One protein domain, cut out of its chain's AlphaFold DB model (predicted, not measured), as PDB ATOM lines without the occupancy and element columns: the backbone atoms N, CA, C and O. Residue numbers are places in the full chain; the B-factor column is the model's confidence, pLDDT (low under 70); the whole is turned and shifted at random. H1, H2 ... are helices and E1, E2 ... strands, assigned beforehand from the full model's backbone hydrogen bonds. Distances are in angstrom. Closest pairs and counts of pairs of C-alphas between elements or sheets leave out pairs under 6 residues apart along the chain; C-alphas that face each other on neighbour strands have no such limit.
ATOM      1  N   ASN A   4     179.214 113.697  66.899       50.06
ATOM      2  CA  ASN A   4     178.269 113.462  67.995       50.06
ATOM      3  C   ASN A   4     178.634 114.202  69.296       50.06
ATOM      4  O   ASN A   4     177.784 114.336  70.169       50.06
ATOM      5  N   LEU A   5     179.870 114.708  69.429       50.81
ATOM      6  CA  LEU A   5     180.288 115.455  70.622       50.81
ATOM      7  C   LEU A   5     179.778 116.908  70.613       50.81
ATOM      8  O   LEU A   5     179.526 117.480  71.668       50.81
ATOM      9  N   GLN A   6     179.593 117.502  69.427       51.81
ATOM     10  CA  GLN A   6     179.150 118.897  69.290       51.81
ATOM     11  C   GLN A   6     177.642 119.069  69.535       51.81
ATOM     12  O   GLN A   6     177.227 120.065  70.120       51.81
ATOM     13  N   LEU A   7     176.820 118.081  69.161       49.94
ATOM     14  CA  LEU A   7     175.365 118.121  69.371       49.94
ATOM     15  C   LEU A   7     174.980 118.001  70.856       49.94
ATOM     16  O   LEU A   7     174.100 118.724  71.317       49.94
ATOM     17  N   GLY A   8     175.675 117.153  71.625       49.88
ATOM     18  CA  GLY A   8     175.420 116.997  73.064       49.88
ATOM     19  C   GLY A   8     175.699 118.271  73.871       49.88
ATOM     20  O   GLY A   8     174.932 118.612  74.770       49.88
ATOM     21  N   ALA A   9     176.744 119.021  73.506       55.69
ATOM     22  CA  ALA A   9     177.093 120.281  74.162       55.69
ATOM     23  C   ALA A   9     176.055 121.392  73.907       55.69
ATOM     24  O   ALA A   9     175.721 122.152  74.817       55.69
ATOM     25  N   ILE A  10     175.494 121.465  72.695       57.06
ATOM     26  CA  ILE A  10     174.483 122.474  72.336       57.06
ATOM     27  C   ILE A  10     173.159 122.204  73.066       57.06
ATOM     28  O   ILE A  10     172.562 123.130  73.617       57.06
ATOM     29  N   VAL A  11     172.731 120.939  73.142       58.62
ATOM     30  CA  VAL A  11     171.495 120.554  73.843       58.62
ATOM     31  C   VAL A  11     171.617 120.788  75.352       58.62
ATOM     32  O   VAL A  11     170.708 121.358  75.954       58.62
ATOM     33  N   ALA A  12     172.756 120.444  75.962       59.72
ATOM     34  CA  ALA A  12     172.993 120.707  77.383       59.72
ATOM     35  C   ALA A  12     172.988 122.214  77.709       59.72
ATOM     36  O   ALA A  12     172.416 122.631  78.715       59.72
ATOM     37  N   THR A  13     173.558 123.045  76.829       60.03
ATOM     38  CA  THR A  13     173.585 124.506  77.015       60.03
ATOM     39  C   THR A  13     172.185 125.116  76.896       60.03
ATOM     40  O   THR A  13     171.804 125.951  77.714       60.03
ATOM     41  N   LEU A  14     171.375 124.660  75.934       58.56
ATOM     42  CA  LEU A  14     169.987 125.107  75.773       58.56
ATOM     43  C   LEU A  14     169.114 124.742  76.980       58.56
ATOM     44  O   LEU A  14     168.340 125.583  77.431       58.56
ATOM     45  N   VAL A  15     169.271 123.542  77.547       60.31
ATOM     46  CA  VAL A  15     168.524 123.113  78.746       60.31
ATOM     47  C   VAL A  15     168.927 123.921  79.981       60.31
ATOM     48  O   VAL A  15     168.058 124.291  80.769       60.31
ATOM     49  N   LEU A  16     170.210 124.258  80.142       56.69
ATOM     50  CA  LEU A  16     170.664 125.096  81.256       56.69
ATOM     51  C   LEU A  16     170.121 126.527  81.152       56.69
ATOM     52  O   LEU A  16     169.633 127.067  82.143       56.69
ATOM     53  N   VAL A  17     170.125 127.124  79.959       59.59
ATOM     54  CA  VAL A  17     169.613 128.490  79.760       59.59
ATOM     55  C   VAL A  17     168.087 128.544  79.913       59.59
ATOM     56  O   VAL A  17     167.575 129.416  80.620       59.59
ATOM     57  N   PHE A  18     167.345 127.596  79.328       56.25
ATOM     58  CA  PHE A  18     165.883 127.547  79.470       56.25
ATOM     59  C   PHE A  18     165.438 127.166  80.884       56.25
ATOM     60  O   PHE A  18     164.494 127.759  81.408       56.25
ATOM     61  N   GLY A  19     166.122 126.211  81.522       57.34
ATOM     62  CA  GLY A  19     165.832 125.782  82.887       57.34
ATOM     63  C   GLY A  19     166.020 126.915  83.894       57.34
ATOM     64  O   GLY A  19     165.131 127.170  84.707       57.34
ATOM     65  N   VAL A  20     167.118 127.672  83.790       59.91
ATOM     66  CA  VAL A  20     167.358 128.846  84.646       59.91
ATOM     67  C   VAL A  20     166.314 129.943  84.392       59.91
ATOM     68  O   VAL A  20     165.813 130.548  85.342       59.91
ATOM     69  N   TRP A  21     165.914 130.178  83.140       52.25
ATOM     70  CA  TRP A  21     164.903 131.189  82.811       52.25
ATOM     71  C   TRP A  21     163.496 130.842  83.332       52.25
ATOM     72  O   TRP A  21     162.790 131.707  83.849       52.25
ATOM     73  N   LEU A  22     163.092 129.571  83.266       54.81
ATOM     74  CA  LEU A  22     161.817 129.101  83.824       54.81
ATOM     75  C   LEU A  22     161.793 129.165  85.358       54.81
ATOM     76  O   LEU A  22     160.816 129.632  85.945       54.81
ATOM     77  N   VAL A  23     162.879 128.750  86.017       59.75
ATOM     78  CA  VAL A  23     162.985 128.782  87.486       59.75
ATOM     79  C   VAL A  23     162.967 130.220  88.012       59.75
ATOM     80  O   VAL A  23     162.270 130.515  88.983       59.75
ATOM     81  N   THR A  24     163.675 131.137  87.351       61.12
ATOM     82  CA  THR A  24     163.730 132.550  87.764       61.12
ATOM     83  C   THR A  24     162.388 133.266  87.607       61.12
ATOM     84  O   THR A  24     161.997 134.019  88.500       61.12
ATOM     85  N   LYS A  25     161.629 132.990  86.538       59.75
ATOM     86  CA  LYS A  25     160.278 133.548  86.359       59.75
ATOM     87  C   LYS A  25     159.287 133.069  87.416       59.75
ATOM     88  O   LYS A  25     158.543 133.880  87.967       59.75
ATOM     89  N   ASN A  26     159.317 131.779  87.742       62.47
ATOM     90  CA  ASN A  26     158.470 131.228  88.798       62.47
ATOM     91  C   ASN A  26     158.833 131.811  90.170       62.47
ATOM     92  O   ASN A  26     157.943 132.154  90.943       62.47
ATOM     93  N   ALA A  27     160.124 132.006  90.452       63.47
ATOM     94  CA  ALA A  27     160.576 132.613  91.701       63.47
ATOM     95  C   ALA A  27     160.086 134.062  91.868       63.47
ATOM     96  O   ALA A  27     159.643 134.432  92.956       63.47
ATOM     97  N   ALA A  28     160.113 134.868  90.802       69.75
ATOM     98  CA  ALA A  28     159.614 136.244  90.838       69.75
ATOM     99  C   ALA A  28     158.093 136.305  91.066       69.75
ATOM    100  O   ALA A  28     157.624 137.083  91.897       69.75
ATOM    101  N   SER A  29     157.328 135.442  90.385       71.62
ATOM    102  CA  SER A  29     155.873 135.343  90.574       71.62
ATOM    103  C   SER A  29     155.514 134.924  92.001       71.62
ATOM    104  O   SER A  29     154.682 135.557  92.650       71.62
ATOM    105  N   LEU A  30     156.196 133.905  92.532       75.81
ATOM    106  CA  LEU A  30     155.982 133.426  93.899       75.81
ATOM    107  C   LEU A  30     156.320 134.497  94.944       75.81
ATOM    108  O   LEU A  30     155.582 134.662  95.914       75.81
ATOM    109  N   GLN A  31     157.405 135.255  94.753       79.69
ATOM    110  CA  GLN A  31     157.745 136.369  95.645       79.69
ATOM    111  C   GLN A  31     156.662 137.446  95.645       79.69
ATOM    112  O   GLN A  31     156.273 137.917  96.714       79.69
ATOM    113  N   GLN A  32     156.137 137.799  94.471       83.50
ATOM    114  CA  GLN A  32     155.081 138.798  94.360       83.50
ATOM    115  C   GLN A  32     153.803 138.352  95.083       83.50
ATOM    116  O   GLN A  32     153.209 139.139  95.821       83.50
ATOM    117  N   GLU A  33     153.405 137.085  94.947       86.31
ATOM    118  CA  GLU A  33     152.262 136.543  95.687       86.31
ATOM    119  C   GLU A  33     152.470 136.577  97.205       86.31
ATOM    120  O   GLU A  33     151.545 136.910  97.950       86.31
ATOM    121  N   ILE A  34     153.674 136.242  97.680       88.50
ATOM    122  CA  ILE A  34     154.014 136.306  99.107       88.50
ATOM    123  C   ILE A  34     153.918 137.747  99.613       88.50
ATOM    124  O   ILE A  34     153.349 137.976 100.680       88.50
ATOM    125  N   TYR A  35     154.420 138.721  98.850       91.56
ATOM    126  CA  TYR A  35     154.340 140.133  99.226       91.56
ATOM    127  C   TYR A  35     152.893 140.608  99.334       91.56
ATOM    128  O   TYR A  35     152.531 141.173 100.360       91.56
ATOM    129  N   VAL A  36     152.042 140.289  98.353       92.88
ATOM    130  CA  VAL A  36     150.613 140.645  98.390       92.88
ATOM    131  C   VAL A  36     149.900 139.986  99.578       92.88
ATOM    132  O   VAL A  36     149.065 140.610 100.232       92.88
ATOM    133  N   LYS A  37     150.223 138.726  99.894       92.12
ATOM    134  CA  LYS A  37     149.658 138.032 101.065       92.12
ATOM    135  C   LYS A  37     150.069 138.705 102.376       92.12
ATOM    136  O   LYS A  37     149.235 138.838 103.269       92.12
ATOM    137  N   LEU A  38     151.326 139.134 102.492       92.75
ATOM    138  CA  LEU A  38     151.828 139.834 103.675       92.75
ATOM    139  C   LEU A  38     151.230 141.239 103.797       92.75
ATOM    140  O   LEU A  38     150.761 141.584 104.873       92.75
ATOM    141  N   GLU A  39     151.153 142.001 102.709       94.56
ATOM    142  CA  GLU A  39     150.469 143.304 102.662       94.56
ATOM    143  C   GLU A  39     149.033 143.208 103.188       94.56
ATOM    144  O   GLU A  39     148.647 143.942 104.098       94.56
ATOM    145  N   LYS A  40     148.267 142.220 102.707       93.88
ATOM    146  CA  LYS A  40     146.908 141.958 103.201       93.88
ATOM    147  C   LYS A  40     146.886 141.550 104.670       93.88
ATOM    148  O   LYS A  40     146.099 142.098 105.433       93.88
ATOM    149  N   LYS A  41     147.742 140.607 105.079       92.81
ATOM    150  CA  LYS A  41     147.782 140.114 106.467       92.81
ATOM    151  C   LYS A  41     148.063 141.246 107.459       92.81
ATOM    152  O   LYS A  41     147.438 141.306 108.507       92.81
ATOM    153  N   PHE A  42     149.006 142.118 107.127       92.31
ATOM    154  CA  PHE A  42     149.472 143.200 107.992       92.31
ATOM    155  C   PHE A  42     148.747 144.532 107.744       92.31
ATOM    156  O   PHE A  42     149.063 145.530 108.391       92.31
ATOM    157  N   SER A  43     147.751 144.534 106.851       95.62
ATOM    158  CA  SER A  43     146.891 145.679 106.540       95.62
ATOM    159  C   SER A  43     147.677 146.918 106.098       95.62
ATOM    160  O   SER A  43     147.578 147.984 106.699       95.62
ATOM    161  N   PHE A  44     148.481 146.779 105.043       96.00
ATOM    162  CA  PHE A  44     149.196 147.893 104.417       96.00
ATOM    163  C   PHE A  44     149.366 147.674 102.913       96.00
ATOM    164  O   PHE A  44     149.241 146.557 102.417       96.00
ATOM    165  N   THR A  45     149.702 148.741 102.195       95.50
ATOM    166  CA  THR A  45     150.188 148.681 100.810       95.50
ATOM    167  C   THR A  45     151.602 149.239 100.727       95.50
ATOM    168  O   THR A  45     152.029 149.998 101.603       95.50
ATOM    169  N   SER A  46     152.361 148.835  99.707       94.50
ATOM    170  CA  SER A  46     153.730 149.312  99.525       94.50
ATOM    171  C   SER A  46     154.018 149.779  98.106       94.50
ATOM    172  O   SER A  46     153.489 149.256  97.124       94.50
ATOM    173  N   SER A  47     154.935 150.734  97.988       93.69
ATOM    174  CA  SER A  47     155.501 151.155  96.710       93.69
ATOM    175  C   SER A  47     157.006 151.370  96.834       93.69
ATOM    176  O   SER A  47     157.536 151.520  97.932       93.69
ATOM    177  N   MET A  48     157.712 151.421  95.707       94.06
ATOM    178  CA  MET A  48     159.123 151.814  95.693       94.06
ATOM    179  C   MET A  48     159.238 153.304  95.384       94.06
ATOM    180  O   MET A  48     158.564 153.803  94.484       94.06
ATOM    181  N   VAL A  49     160.093 154.009  96.116       91.69
ATOM    182  CA  VAL A  49     160.477 155.394  95.821       91.69
ATOM    183  C   VAL A  49     161.977 155.459  95.581       91.69
ATOM    184  O   VAL A  49     162.749 154.826  96.296       91.69
ATOM    185  N   SER A  50     162.404 156.200  94.561       89.94
ATOM    186  CA  SER A  50     163.826 156.445  94.311       89.94
ATOM    187  C   SER A  50     164.236 157.797  94.877       89.94
ATOM    188  O   SER A  50     163.534 158.781  94.664       89.94
ATOM    189  N   ALA A  51     165.407 157.864  95.501       87.00
ATOM    190  CA  ALA A  51     166.016 159.115  95.929       87.00
ATOM    191  C   ALA A  51     167.514 159.130  95.624       87.00
ATOM    192  O   ALA A  51     168.172 158.087  95.626       87.00
ATOM    193  N   GLN A  52     168.049 160.321  95.364       84.56
ATOM    194  CA  GLN A  52     169.480 160.533  95.182       84.56
ATOM    195  C   GLN A  52     170.111 160.813  96.549       84.56
ATOM    196  O   GLN A  52     169.858 161.855  97.145       84.56
ATOM    197  N   ILE A  53     170.934 159.893  97.046       78.56
ATOM    198  CA  ILE A  53     171.642 160.029  98.324       78.56
ATOM    199  C   ILE A  53     173.129 159.821  98.066       78.56
ATOM    200  O   ILE A  53     173.508 158.794  97.507       78.56
ATOM    201  N   GLU A  54     173.968 160.773  98.485       78.44
ATOM    202  CA  GLU A  54     175.436 160.665  98.380       78.44
ATOM    203  C   GLU A  54     175.896 160.331  96.938       78.44
ATOM    204  O   GLU A  54     176.721 159.451  96.712       78.44
ATOM    205  N   ASN A  55     175.316 161.008  95.938       82.62
ATOM    206  CA  ASN A  55     175.540 160.774  94.500       82.62
ATOM    207  C   ASN A  55     175.119 159.393  93.961       82.62
ATOM    208  O   ASN A  55     175.435 159.060  92.818       82.62
ATOM    209  N   GLN A  56     174.346 158.615  94.720       84.31
ATOM    210  CA  GLN A  56     173.783 157.348  94.264       84.31
ATOM    211  C   GLN A  56     172.258 157.382  94.279       84.31
ATOM    212  O   GLN A  56     171.639 157.785  95.265       84.31
ATOM    213  N   ARG A  57     171.638 156.891  93.202       86.25
ATOM    214  CA  ARG A  57     170.200 156.629  93.184       86.25
ATOM    215  C   ARG A  57     169.933 155.361  93.988       86.25
ATOM    216  O   ARG A  57     170.400 154.287  93.618       86.25
ATOM    217  N   LYS A  58     169.183 155.488  95.077       87.62
ATOM    218  CA  LYS A  58     168.767 154.377  95.938       87.62
ATOM    219  C   LYS A  58     167.252 154.246  95.904       87.62
ATOM    220  O   LYS A  58     166.542 155.242  95.790       87.62
ATOM    221  N   GLU A  59     166.770 153.014  95.984       91.00
ATOM    222  CA  GLU A  59     165.344 152.716  96.072       91.00
ATOM    223  C   GLU A  59     164.974 152.316  97.495       91.00
ATOM    224  O   GLU A  59     165.649 151.499  98.122       91.00
ATOM    225  N   PHE A  60     163.874 152.876  97.981       92.75
ATOM    226  CA  PHE A  60     163.365 152.665  99.325       92.75
ATOM    227  C   PHE A  60     161.926 152.176  99.274       92.75
ATOM    228  O   PHE A  60     161.174 152.496  98.347       92.75
ATOM    229  N   LEU A  61     161.545 151.397 100.283       95.25
ATOM    230  CA  LEU A  61     160.179 150.919 100.428       95.25
ATOM    231  C   LEU A  61     159.351 151.997 101.121       95.25
ATOM    232  O   LEU A  61     159.626 152.340 102.267       95.25
ATOM    233  N   LYS A  62     158.334 152.511 100.439       95.62
ATOM    234  CA  LYS A  62     157.309 153.366 101.029       95.62
ATOM    235  C   LYS A  62     156.132 152.499 101.459       95.62
ATOM    236  O   LYS A  62     155.735 151.600 100.714       95.62
ATOM    237  N   ILE A  63     155.605 152.763 102.646       95.56
ATOM    238  CA  ILE A  63     154.488 152.038 103.242       95.56
ATOM    239  C   ILE A  63     153.307 152.990 103.401       95.56
ATOM    240  O   ILE A  63     153.456 154.109 103.889       95.56
ATOM    241  N   ASP A  64     152.131 152.503 103.029       96.00
ATOM    242  CA  ASP A  64     150.852 153.179 103.198       96.00
ATOM    243  C   ASP A  64     149.924 152.227 103.982       96.00
ATOM    244  O   ASP A  64     149.325 151.315 103.392       96.00
ATOM    245  N   PRO A  65     149.896 152.332 105.328       96.25
ATOM    246  CA  PRO A  65     149.073 151.483 106.183       96.25
ATOM    247  C   PRO A  65     147.579 151.715 105.955       96.25
ATOM    248  O   PRO A  65     147.137 152.834 105.711       96.25
ATOM    249  N   ILE A  66     146.785 150.659 106.110       95.38
ATOM    250  CA  ILE A  66     145.330 150.779 106.206       95.38
ATOM    251  C   ILE A  66     144.995 151.263 107.622       95.38
ATOM    252  O   ILE A  66     145.595 150.792 108.593       95.38
ATOM    253  N   ASP A  67     144.046 152.191 107.743       90.44
ATOM    254  CA  ASP A  67     143.598 152.712 109.037       90.44
ATOM    255  C   ASP A  67     143.164 151.573 109.971       90.44
ATOM    256  O   ASP A  67     142.447 150.656 109.566       90.44
ATOM    257  N   ASN A  68     143.615 151.633 111.229       90.19
ATOM    258  CA  ASN A  68     143.426 150.582 112.244       90.19
ATOM    259  C   ASN A  68     144.002 149.200 111.861       90.19
ATOM    260  O   ASN A  68     143.637 148.185 112.444       90.19
ATOM    261  N   GLY A  69     144.893 149.136 110.871       89.69
ATOM    262  CA  GLY A  69     145.644 147.932 110.534       89.69
ATOM    263  C   GLY A  69     146.824 147.684 111.479       89.69
ATOM    264  O   GLY A  69     147.345 148.611 112.093       89.69
ATOM    265  N   LEU A  70     147.331 146.449 111.524       91.62
ATOM    266  CA  LEU A  70     148.446 146.056 112.406       91.62
ATOM    267  C   LEU A  70     149.686 146.954 112.262       91.62
ATOM    268  O   LEU A  70     150.317 147.336 113.243       91.62
ATOM    269  N   ILE A  71     150.038 147.321 111.028       93.25
ATOM    270  CA  ILE A  71     151.176 148.212 110.763       93.25
ATOM    271  C   ILE A  71     150.861 149.667 111.156       93.25
ATOM    272  O   ILE A  71     151.748 150.388 111.612       93.25
ATOM    273  N   PHE A  72     149.602 150.104 111.059       95.19
ATOM    274  CA  PHE A  72     149.181 151.419 111.549       95.19
ATOM    275  C   PHE A  72     149.251 151.500 113.083       95.19
ATOM    276  O   PHE A  72     149.776 152.477 113.630       95.19
ATOM    277  N   GLU A  73     148.775 150.457 113.769       93.75
ATOM    278  CA  GLU A  73     148.840 150.305 115.229       93.75
ATOM    279  C   GLU A  73     150.286 150.254 115.731       93.75
ATOM    280  O   GLU A  73     150.608 150.864 116.749       93.75
ATOM    281  N   ALA A  74     151.187 149.641 114.958       92.69
ATOM    282  CA  ALA A  74     152.626 149.675 115.205       92.69
ATOM    283  C   ALA A  74     153.236 151.090 115.121       92.69
ATOM    284  O   ALA A  74     154.363 151.291 115.557       92.69
ATOM    285  N   GLY A  75     152.524 152.089 114.584       94.06
ATOM    286  CA  GLY A  75     152.970 153.487 114.540       94.06
ATOM    287  C   GLY A  75     153.405 153.988 113.159       94.06
ATOM    288  O   GLY A  75     153.774 155.165 113.030       94.06
ATOM    289  N   PHE A  76     153.328 153.142 112.127       95.19
ATOM    290  CA  PHE A  76     153.555 153.570 110.747       95.19
ATOM    291  C   PHE A  76     152.408 154.465 110.275       95.19
ATOM    292  O   PHE A  76     151.264 154.352 110.724       95.19
ATOM    293  N   ARG A  77     152.710 155.379 109.362       95.19
ATOM    294  CA  ARG A  77     151.767 156.318 108.752       95.19
ATOM    295  C   ARG A  77     151.952 156.330 107.239       95.19
ATOM    296  O   ARG A  77     152.976 155.879 106.734       95.19
ATOM    297  N   ASN A  78     150.952 156.857 106.536       94.75
ATOM    298  CA  ASN A  78     150.994 156.977 105.081       94.75
ATOM    299  C   ASN A  78     152.214 157.780 104.633       94.75
ATOM    300  O   ASN A  78     152.510 158.844 105.182       94.75
ATOM    301  N   GLY A  79     152.907 157.250 103.633       93.12
ATOM    302  CA  GLY A  79     154.141 157.812 103.114       93.12
ATOM    303  C   GLY A  79     155.380 157.581 103.980       93.12
ATOM    304  O   GLY A  79     156.417 158.152 103.653       93.12
ATOM    305  N   ASP A  80     155.324 156.771 105.044       94.88
ATOM    306  CA  ASP A  80     156.532 156.417 105.795       94.88
ATOM    307  C   ASP A  80     157.465 155.575 104.908       94.88
ATOM    308  O   ASP A  80     157.060 154.594 104.279       94.88
ATOM    309  N   ILE A  81     158.738 155.966 104.853       94.50
ATOM    310  CA  ILE A  81     159.745 155.333 104.003       94.50
ATOM    311  C   ILE A  81     160.708 154.539 104.875       94.50
ATOM    312  O   ILE A  81     161.356 155.097 105.755       94.50
ATOM    313  N   ILE A  82     160.833 153.239 104.629       94.94
ATOM    314  CA  ILE A  82     161.738 152.356 105.365       94.94
ATOM    315  C   ILE A  82     163.169 152.557 104.869       94.94
ATOM    316  O   ILE A  82     163.466 152.379 103.688       94.94
ATOM    317  N   ILE A  83     164.058 152.889 105.807       92.94
ATOM    318  CA  ILE A  83     165.476 153.160 105.552       92.94
ATOM    319  C   ILE A  83     166.354 151.984 105.986       92.94
ATOM    320  O   ILE A  83     167.355 151.698 105.333       92.94
ATOM    321  N   SER A  84     165.976 151.263 107.048       92.06
ATOM    322  CA  SER A  84     166.814 150.180 107.586       92.06
ATOM    323  C   SER A  84     166.808 148.889 106.762       92.06
ATOM    324  O   SER A  84     167.679 148.044 106.960       92.06
ATOM    325  N   HIS A  85     165.846 148.702 105.854       92.56
ATOM    326  CA  HIS A  85     165.675 147.455 105.108       92.56
ATOM    327  C   HIS A  85     165.339 147.708 103.639       92.56
ATOM    328  O   HIS A  85     164.575 148.608 103.298       92.56
ATOM    329  N   THR A  86     165.850 146.842 102.764       91.50
ATOM    330  CA  THR A  86     165.348 146.724 101.390       91.50
ATOM    331  C   THR A  86     163.967 146.073 101.387       91.50
ATOM    332  O   THR A  86     163.594 145.398 102.352       91.50
ATOM    333  N   LYS A  87     163.223 146.196 100.277       91.25
ATOM    334  CA  LYS A  87     161.918 145.536 100.130       91.25
ATOM    335  C   LYS A  87     161.986 144.041 100.491       91.25
ATOM    336  O   LYS A  87     161.314 143.651 101.442       91.25
ATOM    337  N   PRO A  88     162.843 143.204  99.873       90.75
ATOM    338  CA  PRO A  88     162.890 141.781 100.214       90.75
ATOM    339  C   PRO A  88     163.237 141.511 101.682       90.75
ATOM    340  O   PRO A  88     162.679 140.594 102.281       90.75
ATOM    341  N   ALA A  89     164.127 142.312 102.278       90.88
ATOM    342  CA  ALA A  89     164.527 142.143 103.672       90.88
ATOM    343  C   ALA A  89     163.375 142.447 104.642       90.88
ATOM    344  O   ALA A  89     163.168 141.689 105.590       90.88
ATOM    345  N   PHE A  90     162.588 143.492 104.376       94.12
ATOM    346  CA  PHE A  90     161.418 143.829 105.185       94.12
ATOM    347  C   PHE A  90     160.343 142.733 105.126       94.12
ATOM    348  O   PHE A  90     159.887 142.255 106.163       94.12
ATOM    349  N   TYR A  91     159.992 142.243 103.931       93.31
ATOM    350  CA  TYR A  91     159.024 141.143 103.810       93.31
ATOM    351  C   TYR A  91     159.540 139.833 104.413       93.31
ATOM    352  O   TYR A  91     158.775 139.095 105.032       93.31
ATOM    353  N   ALA A  92     160.837 139.541 104.281       90.69
ATOM    354  CA  ALA A  92     161.439 138.382 104.932       90.69
ATOM    355  C   ALA A  92     161.374 138.487 106.462       90.69
ATOM    356  O   ALA A  92     161.153 137.472 107.122       90.69
ATOM    357  N   LEU A  93     161.530 139.691 107.020       92.06
ATOM    358  CA  LEU A  93     161.358 139.961 108.446       92.06
ATOM    359  C   LEU A  93     159.913 139.680 108.885       92.06
ATOM    360  O   LEU A  93     159.723 138.869 109.792       92.06
ATOM    361  N   LEU A  94     158.910 140.211 108.175       91.75
ATOM    362  CA  LEU A  94     157.490 139.937 108.458       91.75
ATOM    363  C   LEU A  94     157.133 138.445 108.353       91.75
ATOM    364  O   LEU A  94     156.289 137.944 109.093       91.75
ATOM    365  N   TYR A  95     157.774 137.717 107.434       88.81
ATOM    366  CA  TYR A  95     157.517 136.293 107.228       88.81
ATOM    367  C   TYR A  95     158.201 135.397 108.272       88.81
ATOM    368  O   TYR A  95     157.581 134.465 108.785       88.81
ATOM    369  N   LYS A  96     159.487 135.645 108.563       87.38
ATOM    370  CA  LYS A  96     160.349 134.734 109.338       87.38
ATOM    371  C   LYS A  96     160.404 135.043 110.829       87.38
ATOM    372  O   LYS A  96     160.727 134.151 111.607       87.38
ATOM    373  N   LYS A  97     160.158 136.290 111.234       83.56
ATOM    374  CA  LYS A  97     160.346 136.744 112.620       83.56
ATOM    375  C   LYS A  97     159.030 136.923 113.383       83.56
ATOM    376  O   LYS A  97     158.923 137.774 114.254       83.56
ATOM    377  N   LYS A  98     158.038 136.096 113.069       83.44
ATOM    378  CA  LYS A  98     156.771 136.024 113.803       83.44
ATOM    379  C   LYS A  98     157.001 135.794 115.304       83.44
ATOM    380  O   LYS A  98     157.881 135.017 115.676       83.44
ATOM    381  N   GLY A  99     156.251 136.511 116.135       85.88
ATOM    382  CA  GLY A  99     156.370 136.539 117.594       85.88
ATOM    383  C   GLY A  99     157.605 137.276 118.119       85.88
ATOM    384  O   GLY A  99     157.957 137.113 119.284       85.88
ATOM    385  N   LYS A 100     158.322 138.036 117.275       90.44
ATOM    386  CA  LYS A 100     159.496 138.817 117.696       90.44
ATOM    387  C   LYS A 100     159.221 140.306 117.616       90.44
ATOM    388  O   LYS A 100     158.549 140.778 116.701       90.44
ATOM    389  N   THR A 101     159.800 141.038 118.562       92.19
ATOM    390  CA  THR A 101     159.868 142.498 118.517       92.19
ATOM    391  C   THR A 101     161.033 142.931 117.636       92.19
ATOM    392  O   THR A 101     162.166 142.504 117.847       92.19
ATOM    393  N   GLU A 102     160.768 143.792 116.660       93.50
ATOM    394  CA  GLU A 102     161.777 144.339 115.753       93.50
ATOM    395  C   GLU A 102     161.689 145.863 115.723       93.50
ATOM    396  O   GLU A 102     160.625 146.442 115.930       93.50
ATOM    397  N   THR A 103     162.824 146.519 115.465       94.75
ATOM    398  CA  THR A 103     162.892 147.977 115.314       94.75
ATOM    399  C   THR A 103     163.221 148.337 113.874       94.75
ATOM    400  O   THR A 103     164.241 147.911 113.331       94.75
ATOM    401  N   ILE A 104     162.360 149.141 113.259       95.31
ATOM    402  CA  ILE A 104     162.481 149.605 111.881       95.31
ATOM    403  C   ILE A 104     162.787 151.099 111.892       95.31
ATOM    404  O   ILE A 104     162.111 151.874 112.567       95.31
ATOM    405  N   GLU A 105     163.809 151.505 111.141       95.25
ATOM    406  CA  GLU A 105     164.124 152.915 110.946       95.25
ATOM    407  C   GLU A 105     163.382 153.405 109.714       95.25
ATOM    408  O   GLU A 105     163.507 152.836 108.623       95.25
ATOM    409  N   ILE A 106     162.610 154.464 109.913       94.88
ATOM    410  CA  ILE A 106     161.815 155.100 108.881       94.88
ATOM    411  C   ILE A 106     162.183 156.573 108.752       94.88
ATOM    412  O   ILE A 106     162.667 157.213 109.687       94.88
ATOM    413  N   PHE A 107     161.874 157.128 107.595       93.25
ATOM    414  CA  PHE A 107     161.857 158.553 107.341       93.25
ATOM    415  C   PHE A 107     160.421 158.969 107.012       93.25
ATOM    416  O   PHE A 107     159.754 158.320 106.207       93.25
ATOM    417  N   ARG A 108     159.944 160.041 107.652       90.12
ATOM    418  CA  ARG A 108     158.599 160.584 107.437       90.12
ATOM    419  C   ARG A 108     158.709 161.906 106.690       90.12
ATOM    420  O   ARG A 108     159.049 162.921 107.293       90.12
ATOM    421  N   GLY A 109     158.426 161.873 105.395       84.44
ATOM    422  CA  GLY A 109     158.548 163.017 104.496       84.44
ATOM    423  C   GLY A 109     158.990 162.583 103.104       84.44
ATOM    424  O   GLY A 109     159.010 161.396 102.785       84.44
ATOM    425  N   ASN A 110     159.392 163.550 102.285       81.00
ATOM    426  CA  ASN A 110     159.932 163.283 100.956       81.00
ATOM    427  C   ASN A 110     161.450 163.111 101.027       81.00
ATOM    428  O   ASN A 110     162.144 163.937 101.615       81.00
ATOM    429  N   LEU A 111     161.968 162.028 100.443       77.25
ATOM    430  CA  LEU A 111     163.408 161.825 100.298       77.25
ATOM    431  C   LEU A 111     163.935 162.728  99.178       77.25
ATOM    432  O   LEU A 111     164.109 162.300  98.038       77.25
ATOM    433  N   ASP A 112     164.145 163.993  99.512       72.62
ATOM    434  CA  ASP A 112     164.822 164.973  98.671       72.62
ATOM    435  C   ASP A 112     166.191 165.349  99.271       72.62
ATOM    436  O   ASP A 112     166.713 164.684 100.173       72.62
ATOM    437  N   SER A 113     166.798 166.416  98.752       64.38
ATOM    438  CA  SER A 113     168.087 166.940  99.210       64.38
ATOM    439  C   SER A 113     168.116 167.362 100.687       64.38
ATOM    440  O   SER A 113     169.198 167.636 101.202       64.38
ATOM    441  N   SER A 114     166.974 167.389 101.384       62.94
ATOM    442  CA  SER A 114     166.871 167.666 102.820       62.94
ATOM    443  C   SER A 114     166.957 166.419 103.713       62.94
ATOM    444  O   SER A 114     166.845 166.542 104.936       62.94
ATOM    445  N   PHE A 115     167.185 165.222 103.147       74.19
ATOM    446  CA  PHE A 115     167.340 164.002 103.943       74.19
ATOM    447  C   PHE A 115     168.448 164.156 104.992       74.19
ATOM    448  O   PHE A 115     169.638 164.243 104.687       74.19
ATOM    449  N   ASN A 116     168.041 164.126 106.259       77.00
ATOM    450  CA  ASN A 116     168.931 164.205 107.404       77.00
ATOM    451  C   ASN A 116     168.780 162.935 108.242       77.00
ATOM    452  O   ASN A 116     167.684 162.633 108.713       77.00
ATOM    453  N   ARG A 117     169.873 162.214 108.507       76.62
ATOM    454  CA  ARG A 117     169.836 161.003 109.348       76.62
ATOM    455  C   ARG A 117     169.295 161.266 110.761       76.62
ATOM    456  O   ARG A 117     168.704 160.373 111.353       76.62
ATOM    457  N   ASN A 118     169.401 162.492 111.271       80.00
ATOM    458  CA  ASN A 118     168.844 162.875 112.574       80.00
ATOM    459  C   ASN A 118     167.309 162.964 112.580       80.00
ATOM    460  O   ASN A 118     166.705 163.039 113.644       80.00
ATOM    461  N   SER A 119     166.670 162.957 111.408       84.25
ATOM    462  CA  SER A 119     165.207 162.959 111.269       84.25
ATOM    463  C   SER A 119     164.600 161.552 111.185       84.25
ATOM    464  O   SER A 119     163.378 161.408 111.077       84.25
ATOM    465  N   LEU A 120     165.439 160.511 111.242       90.94
ATOM    466  CA  LEU A 120     164.986 159.127 111.250       90.94
ATOM    467  C   LEU A 120     164.189 158.836 112.518       90.94
ATOM    468  O   LEU A 120     164.597 159.167 113.632       90.94
ATOM    469  N   LYS A 121     163.052 158.168 112.343       93.19
ATOM    470  CA  LYS A 121     162.239 157.659 113.444       93.19
ATOM    471  C   LYS A 121     162.419 156.159 113.553       93.19
ATOM    472  O   LYS A 121     162.619 155.470 112.555       93.19
ATOM    473  N   LYS A 122     162.325 155.655 114.776       95.25
ATOM    474  CA  LYS A 122     162.358 154.226 115.071       95.25
ATOM    475  C   LYS A 122     160.956 153.775 115.429       95.25
ATOM    476  O   LYS A 122     160.337 154.358 116.315       95.25
ATOM    477  N   ILE A 123     160.473 152.762 114.727       94.06
ATOM    478  CA  ILE A 123     159.233 152.073 115.053       94.06
ATOM    479  C   ILE A 123     159.599 150.695 115.578       94.06
ATOM    480  O   ILE A 123     160.192 149.897 114.854       94.06
ATOM    481  N   THR A 124     159.244 150.425 116.828       94.31
ATOM    482  CA  THR A 124     159.447 149.127 117.466       94.31
ATOM    483  C   THR A 124     158.098 148.451 117.629       94.31
ATOM    484  O   THR A 124     157.204 149.025 118.243       94.31
ATOM    485  N   PHE A 125     157.941 147.249 117.077       92.88
ATOM    486  CA  PHE A 125     156.683 146.510 117.166       92.88
ATOM    487  C   PHE A 125     156.909 145.001 117.181       92.88
ATOM    488  O   PHE A 125     157.918 144.502 116.675       92.88
ATOM    489  N   GLU A 126     155.960 144.283 117.772       92.69
ATOM    490  CA  GLU A 126     155.913 142.827 117.738       92.69
ATOM    491  C   GLU A 126     155.244 142.352 116.448       92.69
ATOM    492  O   GLU A 126     154.185 142.843 116.063       92.69
ATOM    493  N   ILE A 127     155.866 141.393 115.767       89.56
ATOM    494  CA  ILE A 127     155.335 140.819 114.533       89.56
ATOM    495  C   ILE A 127     154.333 139.716 114.904       89.56
ATOM    496  O   ILE A 127     154.767 138.659 115.360       89.56
ATOM    497  N   PRO A 128     153.019 139.888 114.685       81.50
ATOM    498  CA  PRO A 128     152.026 138.872 115.028       81.50
ATOM    499  C   PRO A 128     152.219 137.545 114.273       81.50
ATOM    500  O   PRO A 128     152.638 137.511 113.107       81.50
TER     501      PRO A 128
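This is residues 4 to 128 of the 129 residues of an uncharacterized protein of Pseudomonadales bacterium (UniProt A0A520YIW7). Picture a compact head with one long, straight helix sticking out of it like a handle: residues 4 to 30 of H1 stand free. The head is a strongly twisted sheet of five strands, with H3 packed on one face and the short H2 on the opposite face, beside the strands. The printed part has 125 residues, with three named helices and five named strands in the order H1 E1 E2 H2 E3 H3 E4 E5; the sheet runs E1 E2 E3 E4 E5, antiparallel throughout, and the class is mixed, helices and strands. The whole is loose and elongated, with a radius of gyration of the C-alphas of 19.7 A and spans of 67 by 38 by 21 A.

Find C-alpha 4 at (178.269, 113.462, 67.995); from there H1, residues 4 to 42, runs 57.6 A to C-alpha 42 at (149.472, 143.200, 107.992). Next come E1, residues 44 to 53, 26.2 A long, and E2, residues 56 to 65, 28.1 A long. H2 is residues 70 to 73, E3 residues 80 to 82, and H3 residues 87 to 96, 14.3 A long. E4, residues 101 to 108, spans 21.2 A, and E5, residues 121 to 126, spans 16.7 A and ends at C-alpha 126, (155.913, 142.827, 117.738).

Begin with the hairpin E1 and E2, where N 47 and O 62 are 3.0 A apart. Beside E2 look for E3, with N 82 and O 61 at 2.8 A. E4 pairs in a staggered way: its residues 106 to 108 pair with E3, N 107 and O 81 being 2.8 A apart, and its residues 101 to 106 with E5, a hairpin with N 104 and O 123 at 2.8 A. H3 is on the sheet at a height of 8.5 A, only just over none of the strands; its closest C-alpha pair with E2 is Leu 61 and Lys 87, 5.7 A. H2 is on the opposite face, over none of the strands, at a height of 4.1 A, only just above the sheet's level. H1 only grazes the sheet with residues 35 to 42. With residues 35 to 38 alone it touches H3, the closest C-alphas being those of Tyr 35 and Tyr 91, 6.6 A, at 71 degrees, only just about perpendicular. H2 and H3 are apart. Every O i to N i+4 pair is within hydrogen-bond range in H3 and 33 of 35 in H1; H2 is too short for such a pair.

The C-alphas farthest apart, those of Asn 4 and Asn 68, are 67.5 A apart. Without residues 4 to 30 the body spans 37 by 26 by 22 A. The printed part has no cut, and its one long link is E4 to E5, residues 109 to 120. The mean pLDDT of the printed part is 82.9; look for values under 70 at residues 4 to 28 and 113 to 114.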